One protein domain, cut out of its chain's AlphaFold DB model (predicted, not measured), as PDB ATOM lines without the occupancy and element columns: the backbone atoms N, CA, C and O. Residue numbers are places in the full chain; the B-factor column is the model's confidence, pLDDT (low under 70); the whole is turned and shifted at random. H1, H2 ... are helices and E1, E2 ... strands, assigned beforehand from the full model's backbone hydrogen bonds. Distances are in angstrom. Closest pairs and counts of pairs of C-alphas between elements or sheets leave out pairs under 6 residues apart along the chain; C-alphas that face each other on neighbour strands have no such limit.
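What this domain is: This is residues 20 to 120 of the 121 residues of the protein "Secreted protein" of Phakopsora pachyrhizi (UniProt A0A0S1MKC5). Little regular structure is present: an antiparallel two-strand ribbon, E1 and E2, makes one side, helix H2 the other, with loop residues 33 to 37 between, and tiny H1 lies toward one end. The 101 printed residues hold E1, H1, H2, E2 in that order, a mixed class with only 31 residues in named elements. The whole is compact, radius of gyration of the C-alphas 14.6 A, spanning 39 by 33 by 24 A.

Where its parts are: E1, residues 20 to 27, begins at C-alpha 20 (58.343, 181.440, 247.988) and is 21.2 A long. H1 is residues 62 to 66, 5.9 A. H2, residues 84 to 94, is 14.9 A. E2, residues 106 to 112, is 19.3 A, ending at C-alpha 112 (55.067, 179.035, 250.928).

How they stand to each other: E1 and E2 are antiparallel at 163 degrees; N 22 and O 110 are 2.9 A apart, within hydrogen-bond range. C-alphas 26 and 107 face each other at 4.3 A. H2 is apart from E1, and H1 from H2 and E2. In H1 and H2 every O i to N i+4 pair is within hydrogen-bond range.

The domain as a whole: The C-alphas of Ser 67 and Asp 102, the two farthest apart, are 42.1 A apart. The printed part has no cut, and the three links are long. Residue 120 is under pLDDT 70.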
ATOM      1  N   HIS A  20      56.942 181.865 248.049       88.69
ATOM      2  CA  HIS A  20      58.343 181.440 247.988       88.69
ATOM      3  C   HIS A  20      58.426 179.958 247.635       88.69
ATOM      4  O   HIS A  20      57.532 179.180 247.971       88.69
ATOM      5  N   GLY A  21      59.506 179.583 246.957       89.62
ATOM      6  CA  GLY A  21      59.787 178.213 246.562       89.62
ATOM      7  C   GLY A  21      61.290 177.971 246.511       89.62
ATOM      8  O   GLY A  21      62.011 178.753 245.889       89.62
ATOM      9  N   ALA A  22      61.747 176.892 247.139       92.88
ATOM     10  CA  ALA A  22      63.125 176.419 247.067       92.88
ATOM     11  C   ALA A  22      63.146 174.899 246.877       92.88
ATOM     12  O   ALA A  22      62.526 174.163 247.647       92.88
ATOM     13  N   ILE A  23      63.845 174.426 245.840       93.81
ATOM     14  CA  ILE A  23      64.079 172.994 245.631       93.81
ATOM     15  C   ILE A  23      65.258 172.591 246.513       93.81
ATOM     16  O   ILE A  23      66.403 172.929 246.215       93.81
ATOM     17  N   THR A  24      64.969 171.879 247.594       94.00
ATOM     18  CA  THR A  24      65.954 171.513 248.620       94.00
ATOM     19  C   THR A  24      66.606 170.164 248.353       94.00
ATOM     20  O   THR A  24      67.677 169.886 248.878       94.00
ATOM     21  N   ALA A  25      65.988 169.328 247.516       93.75
ATOM     22  CA  ALA A  25      66.572 168.072 247.078       93.75
ATOM     23  C   ALA A  25      66.081 167.684 245.681       93.75
ATOM     24  O   ALA A  25      64.919 167.894 245.338       93.75
ATOM     25  N   VAL A  26      66.954 167.061 244.897       94.81
ATOM     26  CA  VAL A  26      66.650 166.371 243.643       94.81
ATOM     27  C   VAL A  26      67.313 165.005 243.703       94.81
ATOM     28  O   VAL A  26      68.538 164.912 243.785       94.81
ATOM     29  N   GLN A  27      66.503 163.950 243.676       94.81
ATOM     30  CA  GLN A  27      66.971 162.575 243.782       94.81
ATOM     31  C   GLN A  27      67.281 162.017 242.390       94.81
ATOM     32  O   GLN A  27      66.410 161.960 241.520       94.81
ATOM     33  N   GLY A  28      68.533 161.612 242.184       95.06
ATOM     34  CA  GLY A  28      69.018 161.018 240.944       95.06
ATOM     35  C   GLY A  28      68.885 159.498 240.919       95.06
ATOM     36  O   GLY A  28      68.998 158.824 241.944       95.06
ATOM     37  N   SER A  29      68.715 158.943 239.719       95.12
ATOM     38  CA  SER A  29      68.689 157.489 239.484       95.12
ATOM     39  C   SER A  29      70.035 156.805 239.764       95.12
ATOM     40  O   SER A  29      70.081 155.605 240.020       95.12
ATOM     41  N   ASN A  30      71.124 157.574 239.774       94.06
ATOM     42  CA  ASN A  30      72.474 157.163 240.159       94.06
ATOM     43  C   ASN A  30      72.723 157.176 241.680       94.06
ATOM     44  O   ASN A  30      73.870 157.051 242.100       94.06
ATOM     45  N   GLY A  31      71.684 157.354 242.505       93.38
ATOM     46  CA  GLY A  31      71.803 157.393 243.967       93.38
ATOM     47  C   GLY A  31      72.333 158.717 244.527       93.38
ATOM     48  O   GLY A  31      72.470 158.846 245.740       93.38
ATOM     49  N   MET A  32      72.599 159.706 243.670       95.06
ATOM     50  CA  MET A  32      73.056 161.032 244.082       95.06
ATOM     51  C   MET A  32      71.873 161.939 244.418       95.06
ATOM     52  O   MET A  32      70.839 161.889 243.750       95.06
ATOM     53  N   THR A  33      72.040 162.802 245.418       94.50
ATOM     54  CA  THR A  33      71.081 163.864 245.752       94.50
ATOM     55  C   THR A  33      71.733 165.215 245.507       94.50
ATOM     56  O   THR A  33      72.818 165.478 246.018       94.50
ATOM     57  N   GLY A  34      71.077 166.064 244.721       93.62
ATOM     58  CA  GLY A  34      71.492 167.446 244.483       93.62
ATOM     59  C   GLY A  34      70.526 168.432 245.125       93.62
ATOM     60  O   GLY A  34      69.430 168.058 245.525       93.62
ATOM     61  N   GLU A  35      70.913 169.698 245.176       92.88
ATOM     62  CA  GLU A  35      70.104 170.815 245.674       92.88
ATOM     63  C   GLU A  35      70.147 171.967 244.660       92.88
ATOM     64  O   GLU A  35      71.035 172.010 243.800       92.88
ATOM     65  N   ALA A  36      69.182 172.890 244.710       92.62
ATOM     66  CA  ALA A  36      69.241 174.069 243.850       92.62
ATOM     67  C   ALA A  36      70.411 174.985 244.244       92.62
ATOM     68  O   ALA A  36      70.772 175.112 245.411       92.62
ATOM     69  N   PHE A  37      70.996 175.678 243.267       93.06
ATOM     70  CA  PHE A  37      72.081 176.612 243.552       93.06
ATOM     71  C   PHE A  37      71.608 177.778 244.428       93.06
ATOM     72  O   PHE A  37      70.570 178.388 244.171       93.06
ATOM     73  N   GLY A  38      72.403 178.078 245.457       92.44
ATOM     74  CA  GLY A  38      72.090 179.086 246.470       92.44
ATOM     75  C   GLY A  38      71.351 178.547 247.700       92.44
ATOM     76  O   GLY A  38      71.309 179.266 248.697       92.44
ATOM     77  N   VAL A  39      70.833 177.310 247.652       93.75
ATOM     78  CA  VAL A  39      70.253 176.623 248.821       93.75
ATOM     79  C   VAL A  39      71.328 176.422 249.884       93.75
ATOM     80  O   VAL A  39      72.473 176.087 249.574       93.75
ATOM     81  N   ASP A  40      70.950 176.645 251.138       92.12
ATOM     82  CA  ASP A  40      71.820 176.485 252.296       92.12
ATOM     83  C   ASP A  40      71.157 175.502 253.257       92.12
ATOM     84  O   ASP A  40      70.107 175.796 253.822       92.12
ATOM     85  N   GLN A  41      71.798 174.353 253.474       88.56
ATOM     86  CA  GLN A  41      71.292 173.284 254.343       88.56
ATOM     87  C   GLN A  41      71.119 173.702 255.811       88.56
ATOM     88  O   GLN A  41      70.468 172.994 256.577       88.56
ATOM     89  N   SER A  42      71.695 174.837 256.222       92.62
ATOM     90  CA  SER A  42      71.469 175.426 257.543       92.62
ATOM     91  C   SER A  42      70.190 176.268 257.631       92.62
ATOM     92  O   SER A  42      69.779 176.632 258.734       92.62
ATOM     93  N   THR A  43      69.531 176.551 256.501       94.12
ATOM     94  CA  THR A  43      68.246 177.254 256.462       94.12
ATOM     95  C   THR A  43      67.140 176.336 256.989       94.12
ATOM     96  O   THR A  43      66.878 175.282 256.408       94.12
ATOM     97  N   PRO A  44      66.450 176.700 258.085       93.25
ATOM     98  CA  PRO A  44      65.343 175.895 258.580       93.25
ATOM     99  C   PRO A  44      64.133 176.047 257.646       93.25
ATOM    100  O   PRO A  44      63.666 177.152 257.410       93.25
ATOM    101  N   HIS A  45      63.593 174.954 257.116       92.06
ATOM    102  CA  HIS A  45      62.446 174.968 256.188       92.06
ATOM    103  C   HIS A  45      61.117 174.585 256.865       92.06
ATOM    104  O   HIS A  45      60.241 173.956 256.264       92.06
ATOM    105  N   ASP A  46      60.969 174.958 258.134       90.75
ATOM    106  CA  ASP A  46      59.852 174.609 259.022       90.75
ATOM    107  C   ASP A  46      58.965 175.815 259.395       90.75
ATOM    108  O   ASP A  46      58.109 175.723 260.279       90.75
ATOM    109  N   GLY A  47      59.130 176.948 258.707       89.12
ATOM    110  CA  GLY A  47      58.353 178.156 258.952       89.12
ATOM    111  C   GLY A  47      58.060 178.978 257.698       89.12
ATOM    112  O   GLY A  47      58.651 178.815 256.638       89.12
ATOM    113  N   THR A  48      57.126 179.922 257.830       89.75
ATOM    114  CA  THR A  48      56.582 180.688 256.692       89.75
ATOM    115  C   THR A  48      57.084 182.125 256.597       89.75
ATOM    116  O   THR A  48      56.724 182.859 255.674       89.75
ATOM    117  N   LYS A  49      57.925 182.568 257.536       89.19
ATOM    118  CA  LYS A  49      58.521 183.910 257.501       89.19
ATOM    119  C   LYS A  49      59.773 183.925 256.629       89.19
ATOM    120  O   LYS A  49      60.566 182.996 256.658       89.19
ATOM    121  N   ARG A  50      60.020 185.062 255.971       88.75
ATOM    122  CA  ARG A  50      61.216 185.275 255.140       88.75
ATOM    123  C   ARG A  50      62.538 184.965 255.862       88.75
ATOM    124  O   ARG A  50      63.446 184.422 255.256       88.75
ATOM    125  N   ASN A  51      62.661 185.368 257.129       90.56
ATOM    126  CA  ASN A  51      63.840 185.127 257.965       90.56
ATOM    127  C   ASN A  51      63.413 184.321 259.207       90.56
ATOM    128  O   ASN A  51      62.475 184.768 259.881       90.56
ATOM    129  N   PRO A  52      64.060 183.187 259.526       92.31
ATOM    130  CA  PRO A  52      65.158 182.545 258.784       92.31
ATOM    131  C   PRO A  52      64.715 181.636 257.633       92.31
ATOM    132  O   PRO A  52      65.553 181.219 256.854       92.31
ATOM    133  N   PHE A  53      63.424 181.346 257.484       92.88
ATOM    134  CA  PHE A  53      63.011 180.109 256.813       92.88
ATOM    135  C   PHE A  53      63.106 180.072 255.276       92.88
ATOM    136  O   PHE A  53      62.889 179.030 254.661       92.88
ATOM    137  N   GLN A  54      63.375 181.215 254.641       92.69
ATOM    138  CA  GLN A  54      63.386 181.370 253.177       92.69
ATOM    139  C   GLN A  54      64.587 182.205 252.704       92.69
ATOM    140  O   GLN A  54      64.540 182.853 251.655       92.69
ATOM    141  N   THR A  55      65.659 182.279 253.500       94.50
ATOM    142  CA  THR A  55      66.803 183.152 253.192       94.50
ATOM    143  C   THR A  55      67.675 182.652 252.047       94.50
ATOM    144  O   THR A  55      68.433 183.439 251.480       94.50
ATOM    145  N   ASP A  56      67.549 181.387 251.682       94.81
ATOM    146  CA  ASP A  56      68.288 180.692 250.628       94.81
ATOM    147  C   ASP A  56      67.473 180.509 249.329       94.81
ATOM    148  O   ASP A  56      67.957 179.973 248.335       94.81
ATOM    149  N   SER A  57      66.235 181.008 249.295       93.19
ATOM    150  CA  SER A  57      65.445 181.058 248.068       93.19
ATOM    151  C   SER A  57      66.040 182.081 247.099       93.19
ATOM    152  O   SER A  57      66.293 183.237 247.460       93.19
ATOM    153  N   SER A  58      66.241 181.671 245.846       93.94
ATOM    154  CA  SER A  58      66.800 182.544 244.814       93.94
ATOM    155  C   SER A  58      65.838 183.671 244.441       93.94
ATOM    156  O   SER A  58      64.683 183.458 244.081       93.94
ATOM    157  N   ILE A  59      66.346 184.898 244.488       93.12
ATOM    158  CA  ILE A  59      65.668 186.127 244.091       93.12
ATOM    159  C   ILE A  59      66.246 186.555 242.744       93.12
ATOM    160  O   ILE A  59      67.419 186.916 242.654       93.12
ATOM    161  N   ILE A  60      65.404 186.555 241.712       94.19
ATOM    162  CA  ILE A  60      65.749 187.011 240.361       94.19
ATOM    163  C   ILE A  60      64.922 188.257 240.063       94.19
ATOM    164  O   ILE A  60      63.695 188.243 240.165       94.19
ATOM    165  N   ARG A  61      65.592 189.371 239.762       94.94
ATOM    166  CA  ARG A  61      64.943 190.657 239.484       94.94
ATOM    167  C   ARG A  61      65.719 191.413 238.422       94.94
ATOM    168  O   ARG A  61      66.893 191.702 238.636       94.94
ATOM    169  N   ASP A  62      65.033 191.866 237.378       97.19
ATOM    170  CA  ASP A  62      65.643 192.625 236.275       97.19
ATOM    171  C   ASP A  62      66.439 193.833 236.766       97.19
ATOM    172  O   ASP A  62      67.551 194.073 236.316       97.19
ATOM    173  N   ARG A  63      65.923 194.558 237.766       97.12
ATOM    174  CA  ARG A  63      66.632 195.702 238.361       97.12
ATOM    175  C   ARG A  63      67.937 195.320 239.066       97.12
ATOM    176  O   ARG A  63      68.840 196.141 239.122       97.12
ATOM    177  N   GLU A  64      68.014 194.123 239.653       97.25
ATOM    178  CA  GLU A  64      69.232 193.642 240.322       97.25
ATOM    179  C   GLU A  64      70.228 193.075 239.298       97.25
ATOM    180  O   GLU A  64      71.431 193.232 239.495       97.25
ATOM    181  N   ILE A  65      69.736 192.519 238.185       97.62
ATOM    182  CA  ILE A  65      70.553 192.117 237.031       97.62
ATOM    183  C   ILE A  65      71.148 193.350 236.344       97.62
ATOM    184  O   ILE A  65      72.361 193.455 236.188       97.62
ATOM    185  N   ALA A  66      70.312 194.335 236.009       97.56
ATOM    186  CA  ALA A  66      70.727 195.574 235.353       97.56
ATOM    187  C   ALA A  66      71.723 196.392 236.191       97.56
ATOM    188  O   ALA A  66      72.586 197.063 235.636       97.56
ATOM    189  N   SER A  67      71.627 196.332 237.526       97.00
ATOM    190  CA  SER A  67      72.561 197.024 238.419       97.00
ATOM    191  C   SER A  67      73.831 196.224 238.732       97.00
ATOM    192  O   SER A  67      74.628 196.680 239.548       97.00
ATOM    193  N   GLY A  68      73.986 195.004 238.203       95.25
ATOM    194  CA  GLY A  68      75.106 194.110 238.521       95.25
ATOM    195  C   GLY A  68      75.099 193.556 239.952       95.25
ATOM    196  O   GLY A  68      76.095 193.003 240.406       95.25
ATOM    197  N   LYS A  69      73.988 193.693 240.686       95.56
ATOM    198  CA  LYS A  69      73.844 193.150 242.047       95.56
ATOM    199  C   LYS A  69      73.641 191.631 242.036       95.56
ATOM    200  O   LYS A  69      73.895 190.970 243.040       95.56
ATOM    201  N   SER A  70      73.121 191.097 240.937       96.44
ATOM    202  CA  SER A  70      72.887 189.672 240.746       96.44
ATOM    203  C   SER A  70      73.081 189.281 239.281       96.44
ATOM    204  O   SER A  70      72.886 190.103 238.390       96.44
ATOM    205  N   SER A  71      73.457 188.033 239.028       94.56
ATOM    206  CA  SER A  71      73.458 187.434 237.695       94.56
ATOM    207  C   SER A  71      72.044 187.015 237.261       94.56
ATOM    208  O   SER A  71      71.079 187.106 238.021       94.56
ATOM    209  N   ALA A  72      71.915 186.487 236.041       94.56
ATOM    210  CA  ALA A  72      70.659 185.907 235.559       94.56
ATOM    211  C   ALA A  72      70.150 184.741 236.432       94.56
ATOM    212  O   ALA A  72      68.955 184.460 236.449       94.56
ATOM    213  N   CYS A  73      71.040 184.086 237.182       94.62
ATOM    214  CA  CYS A  73      70.692 182.984 238.074       94.62
ATOM    215  C   CYS A  73      70.314 183.444 239.488       94.62
ATOM    216  O   CYS A  73      70.102 182.613 240.372       94.62
ATOM    217  N   GLY A  74      70.199 184.751 239.707       95.44
ATOM    218  CA  GLY A  74      69.680 185.300 240.946       95.44
ATOM    219  C   GLY A  74      70.695 185.343 242.078       95.44
ATOM    220  O   GLY A  74      71.907 185.182 241.908       95.44
ATOM    221  N   ARG A  75      70.166 185.660 243.254       96.31
ATOM    222  CA  ARG A  75      70.903 185.762 244.509       96.31
ATOM    223  C   ARG A  75      70.015 185.334 245.663       96.31
ATOM    224  O   ARG A  75      68.798 185.489 245.577       96.31
ATOM    225  N   THR A  76      70.591 184.933 246.778       95.62
ATOM    226  CA  THR A  76      69.836 184.653 248.002       95.62
ATOM    227  C   THR A  76      70.029 185.771 249.030       95.62
ATOM    228  O   THR A  76      70.817 186.709 248.834       95.62
ATOM    229  N   LEU A  77      69.235 185.760 250.103       94.25
ATOM    230  CA  LEU A  77      69.425 186.684 251.226       94.25
ATOM    231  C   LEU A  77      70.612 186.262 252.095       94.25
ATOM    232  O   LEU A  77      71.317 187.141 252.579       94.25
ATOM    233  N   ALA A  78      70.816 184.954 252.268       93.31
ATOM    234  CA  ALA A  78      71.906 184.389 253.060       93.31
ATOM    235  C   ALA A  78      73.253 184.421 252.317       93.31
ATOM    236  O   ALA A  78      74.251 184.859 252.879       93.31
ATOM    237  N   GLY A  79      73.273 183.998 251.048       93.00
ATOM    238  CA  GLY A  79      74.500 183.760 250.279       93.00
ATOM    239  C   GLY A  79      74.895 184.865 249.299       93.00
ATOM    240  O   GLY A  79      75.992 184.832 248.753       93.00
ATOM    241  N   GLY A  80      74.038 185.865 249.063       95.38
ATOM    242  CA  GLY A  80      74.307 186.869 248.033       95.38
ATOM    243  C   GLY A  80      74.189 186.284 246.623       95.38
ATOM    244  O   GLY A  80      73.335 185.432 246.391       95.38
ATOM    245  N   ASN A  81      74.951 186.811 245.658       96.75
ATOM    246  CA  ASN A  81      74.859 186.388 244.255       96.75
ATOM    247  C   ASN A  81      75.151 184.890 244.092       96.75
ATOM    248  O   ASN A  81      76.097 184.374 244.680       96.75
ATOM    249  N   ASN A  82      74.355 184.200 243.272       95.75
ATOM    250  CA  ASN A  82      74.584 182.789 242.993       95.75
ATOM    251  C   ASN A  82      75.764 182.637 242.023       95.75
ATOM    252  O   ASN A  82      75.646 182.919 240.828       95.75
ATOM    253  N   GLU A  83      76.897 182.165 242.541       94.19
ATOM    254  CA  GLU A  83      78.120 181.925 241.770       94.19
ATOM    255  C   GLU A  83      78.069 180.564 241.060       94.19
ATOM    256  O   GLU A  83      78.557 179.548 241.558       94.19
ATOM    257  N   ILE A  84      77.460 180.535 239.874       93.75
ATOM    258  CA  ILE A  84      77.133 179.292 239.152       93.75
ATOM    259  C   ILE A  84      78.361 178.464 238.789       93.75
ATOM    260  O   ILE A  84      78.312 177.245 238.897       93.75
ATOM    261  N   GLY A  85      79.475 179.096 238.409       94.06
ATOM    262  CA  GLY A  85      80.709 178.364 238.105       94.06
ATOM    263  C   GLY A  85      81.236 177.592 239.319       94.06
ATOM    264  O   GLY A  85      81.571 176.414 239.212       94.06
ATOM    265  N   ALA A  86      81.237 178.230 240.492       93.19
ATOM    266  CA  ALA A  86      81.650 177.591 241.737       93.19
ATOM    267  C   ALA A  86      80.651 176.509 242.175       93.19
ATOM    268  O   ALA A  86      81.057 175.413 242.565       93.19
ATOM    269  N   ALA A  87      79.350 176.789 242.068       92.94
ATOM    270  CA  ALA A  87      78.300 175.843 242.429       92.94
ATOM    271  C   ALA A  87      78.313 174.593 241.531       92.94
ATOM    272  O   ALA A  87      78.233 173.476 242.040       92.94
ATOM    273  N   MET A  88      78.503 174.767 240.219       94.50
ATOM    274  CA  MET A  88      78.633 173.664 239.267       94.50
ATOM    275  C   MET A  88      79.898 172.848 239.531       94.50
ATOM    276  O   MET A  88      79.816 171.632 239.630       94.50
ATOM    277  N   SER A  89      81.050 173.492 239.743       95.56
ATOM    278  CA  SER A  89      82.300 172.780 240.048       95.56
ATOM    279  C   SER A  89      82.206 171.960 241.344       95.56
ATOM    280  O   SER A  89      82.677 170.819 241.406       95.56
ATOM    281  N   LYS A  90      81.529 172.497 242.370       92.19
ATOM    282  CA  LYS A  90      81.213 171.760 243.600       92.19
ATOM    283  C   LYS A  90      80.291 170.569 243.314       92.19
ATOM    284  O   LYS A  90      80.557 169.478 243.810       92.19
ATOM    285  N   ALA A  91      79.240 170.765 242.517       92.88
ATOM    286  CA  ALA A  91      78.297 169.709 242.157       92.88
ATOM    287  C   ALA A  91      78.954 168.597 241.323       92.88
ATOM    288  O   ALA A  91      78.713 167.425 241.581       92.88
ATOM    289  N   GLU A  92      79.829 168.933 240.376       94.19
ATOM    290  CA  GLU A  92      80.605 167.960 239.597       94.19
ATOM    291  C   GLU A  92      81.526 167.128 240.491       94.19
ATOM    292  O   GLU A  92      81.593 165.910 240.344       94.19
ATOM    293  N   SER A  93      82.183 167.775 241.458       94.50
ATOM    294  CA  SER A  93      83.074 167.106 242.412       94.50
ATOM    295  C   SER A  93      82.320 166.188 243.378       94.50
ATOM    296  O   SER A  93      82.831 165.136 243.755       94.50
ATOM    297  N   ALA A  94      81.114 166.587 243.793       91.25
ATOM    298  CA  ALA A  94      80.256 165.793 244.669       91.25
ATOM    299  C   ALA A  94      79.487 164.699 243.912       91.25
ATOM    300  O   ALA A  94      79.155 163.686 244.515       91.25
ATOM    301  N   GLY A  95      79.243 164.896 242.613       93.06
ATOM    302  CA  GLY A  95      78.439 164.068 241.717       93.06
ATOM    303  C   GLY A  95      77.031 164.631 241.483       93.06
ATOM    304  O   GLY A  95      76.338 165.060 242.404       93.06
ATOM    305  N   ILE A  96      76.598 164.615 240.219       93.81
ATOM    306  CA  ILE A  96      75.346 165.238 239.765       93.81
ATOM    307  C   ILE A  96      74.233 164.180 239.659       93.81
ATOM    308  O   ILE A  96      74.473 163.111 239.085       93.81
ATOM    309  N   PRO A  97      73.011 164.450 240.161       94.25
ATOM    310  CA  PRO A  97      71.858 163.571 239.978       94.25
ATOM    311  C   PRO A  97      71.567 163.277 238.504       94.25
ATOM    312  O   PRO A  97      71.410 164.193 237.696       94.25
ATOM    313  N   SER A  98      71.453 161.997 238.148       94.00
ATOM    314  CA  SER A  98      71.017 161.585 236.811       94.00
ATOM    315  C   SER A  98      69.498 161.465 236.721       94.00
ATOM    316  O   SER A  98      68.831 161.042 237.666       94.00
ATOM    317  N   VAL A  99      68.944 161.778 235.550       92.69
ATOM    318  CA  VAL A  99      67.519 161.570 235.258       92.69
ATOM    319  C   VAL A  99      67.214 160.068 235.173       92.69
ATOM    320  O   VAL A  99      68.056 159.263 234.766       92.69
ATOM    321  N   SER A 100      66.018 159.668 235.602       91.44
ATOM    322  CA  SER A 100      65.541 158.288 235.478       91.44
ATOM    323  C   SER A 100      65.307 157.897 234.011       91.44
ATOM    324  O   SER A 100      65.011 158.743 233.169       91.44
ATOM    325  N   SER A 101      65.395 156.604 233.693       93.75
ATOM    326  CA  SER A 101      65.119 156.086 232.343       93.75
ATOM    327  C   SER A 101      63.668 156.297 231.896       93.75
ATOM    328  O   SER A 101      63.402 156.334 230.698       93.75
ATOM    329  N   ASP A 102      62.741 156.481 232.840       93.31
ATOM    330  CA  ASP A 102      61.347 156.859 232.570       93.31
ATOM    331  C   ASP A 102      61.144 158.381 232.418       93.31
ATOM    332  O   ASP A 102      60.013 158.843 232.270       93.31
ATOM    333  N   GLY A 103      62.228 159.163 232.457       91.81
ATOM    334  CA  GLY A 103      62.217 160.616 232.290       91.81
ATOM    335  C   GLY A 103      61.685 161.395 233.493       91.81
ATOM    336  O   GLY A 103      61.541 162.614 233.404       91.81
ATOM    337  N   LYS A 104      61.381 160.733 234.617       91.50
ATOM    338  CA  LYS A 104      60.886 161.410 235.821       91.50
ATOM    339  C   LYS A 104      62.025 161.963 236.670       91.50
ATOM    340  O   LYS A 104      63.116 161.397 236.742       91.50
ATOM    341  N   VAL A 105      61.719 163.057 237.358       91.69
ATOM    342  CA  VAL A 105      62.583 163.698 238.352       91.69
ATOM    343  C   VAL A 105      61.827 163.729 239.670       91.69
ATOM    344  O   VAL A 105      60.697 164.217 239.724       91.69
ATOM    345  N   GLN A 106      62.442 163.207 240.727       92.94
ATOM    346  CA  GLN A 106      61.915 163.314 242.082       92.94
ATOM    347  C   GLN A 106      62.625 164.462 242.795       92.94
ATOM    348  O   GLN A 106      63.853 164.538 242.785       92.94
ATOM    349  N   MET A 107      61.852 165.368 243.385       93.50
ATOM    350  CA  MET A 107      62.377 166.558 244.047       93.50
ATOM    351  C   MET A 107      61.600 166.873 245.319       93.50
ATOM    352  O   MET A 107      60.408 166.579 245.409       93.50
ATOM    353  N   THR A 108      62.276 167.519 246.262       93.50
ATOM    354  CA  THR A 108      61.680 168.096 247.465       93.50
ATOM    355  C   THR A 108      61.607 169.604 247.289       93.50
ATOM    356  O   THR A 108      62.609 170.250 246.976       93.50
ATOM    357  N   LEU A 109      60.416 170.162 247.487       92.44
ATOM    358  CA  LEU A 109      60.143 171.589 247.363       92.44
ATOM    359  C   LEU A 109      59.675 172.130 248.716       92.44
ATOM    360  O   LEU A 109      58.643 171.704 249.228       92.44
ATOM    361  N   HIS A 110      60.394 173.106 249.264       91.94
ATOM    362  CA  HIS A 110      59.852 173.967 250.307       91.94
ATOM    363  C   HIS A 110      59.063 175.090 249.633       91.94
ATOM    364  O   HIS A 110      59.639 175.897 248.902       91.94
ATOM    365  N   GLN A 111      57.748 175.135 249.854       91.31
ATOM    366  CA  GLN A 111      56.865 176.125 249.241       91.31
ATOM    367  C   GLN A 111      56.025 176.845 250.293       91.31
ATOM    368  O   GLN A 111      55.341 176.218 251.102       91.31
ATOM    369  N   VAL A 112      56.005 178.173 250.206       90.12
ATOM    370  CA  VAL A 112      55.067 179.035 250.928       90.12
ATOM    371  C   VAL A 112      54.135 179.680 249.915       90.12
ATOM    372  O   VAL A 112      54.570 180.346 248.976       90.12
ATOM    373  N   ASN A 113      52.840 179.433 250.095       84.25
ATOM    374  CA  ASN A 113      51.780 179.868 249.204       84.25
ATOM    375  C   ASN A 113      51.475 181.349 249.361       84.25
ATOM    376  O   ASN A 113      51.911 182.029 250.292       84.25
ATOM    377  N   GLY A 114      50.654 181.844 248.440       78.44
ATOM    378  CA  GLY A 114      50.316 183.248 248.426       78.44
ATOM    379  C   GLY A 114      49.484 183.740 249.619       78.44
ATOM    380  O   GLY A 114      49.512 184.919 249.959       78.44
ATOM    381  N   ASP A 115      48.793 182.825 250.293       81.44
ATOM    382  CA  ASP A 115      48.079 183.066 251.548       81.44
ATOM    383  C   ASP A 115      48.988 182.961 252.792       81.44
ATOM    384  O   ASP A 115      48.508 183.052 253.922       81.44
ATOM    385  N   GLY A 116      50.298 182.767 252.598       78.88
ATOM    386  CA  GLY A 116      51.292 182.655 253.663       78.88
ATOM    387  C   GLY A 116      51.347 181.286 254.342       78.88
ATOM    388  O   GLY A 116      52.082 181.136 255.321       78.88
ATOM    389  N   LYS A 117      50.598 180.285 253.862       83.44
ATOM    390  CA  LYS A 117      50.670 178.912 254.383       83.44
ATOM    391  C   LYS A 117      51.762 178.118 253.679       83.44
ATOM    392  O   LYS A 117      51.930 178.223 252.468       83.44
ATOM    393  N   GLN A 118      52.478 177.293 254.434       81.06
ATOM    394  CA  GLN A 118      53.413 176.326 253.867       81.06
ATOM    395  C   GLN A 118      52.650 175.138 253.280       81.06
ATOM    396  O   GLN A 118      51.666 174.675 253.864       81.06
ATOM    397  N   LEU A 119      53.105 174.651 252.127       76.25
ATOM    398  CA  LEU A 119      52.639 173.393 251.566       76.25
ATOM    399  C   LEU A 119      53.437 172.247 252.200       76.25
ATOM    400  O   LEU A 119      54.644 172.153 251.999       76.25
ATOM    401  N   ASN A 120      52.758 171.386 252.957       62.00
ATOM    402  CA  ASN A 120      53.323 170.130 253.446       62.00
ATOM    403  C   ASN A 120      52.827 169.014 252.517       62.00
ATOM    404  O   ASN A 120      51.686 168.571 252.664       62.00
TER     405      ASN A 120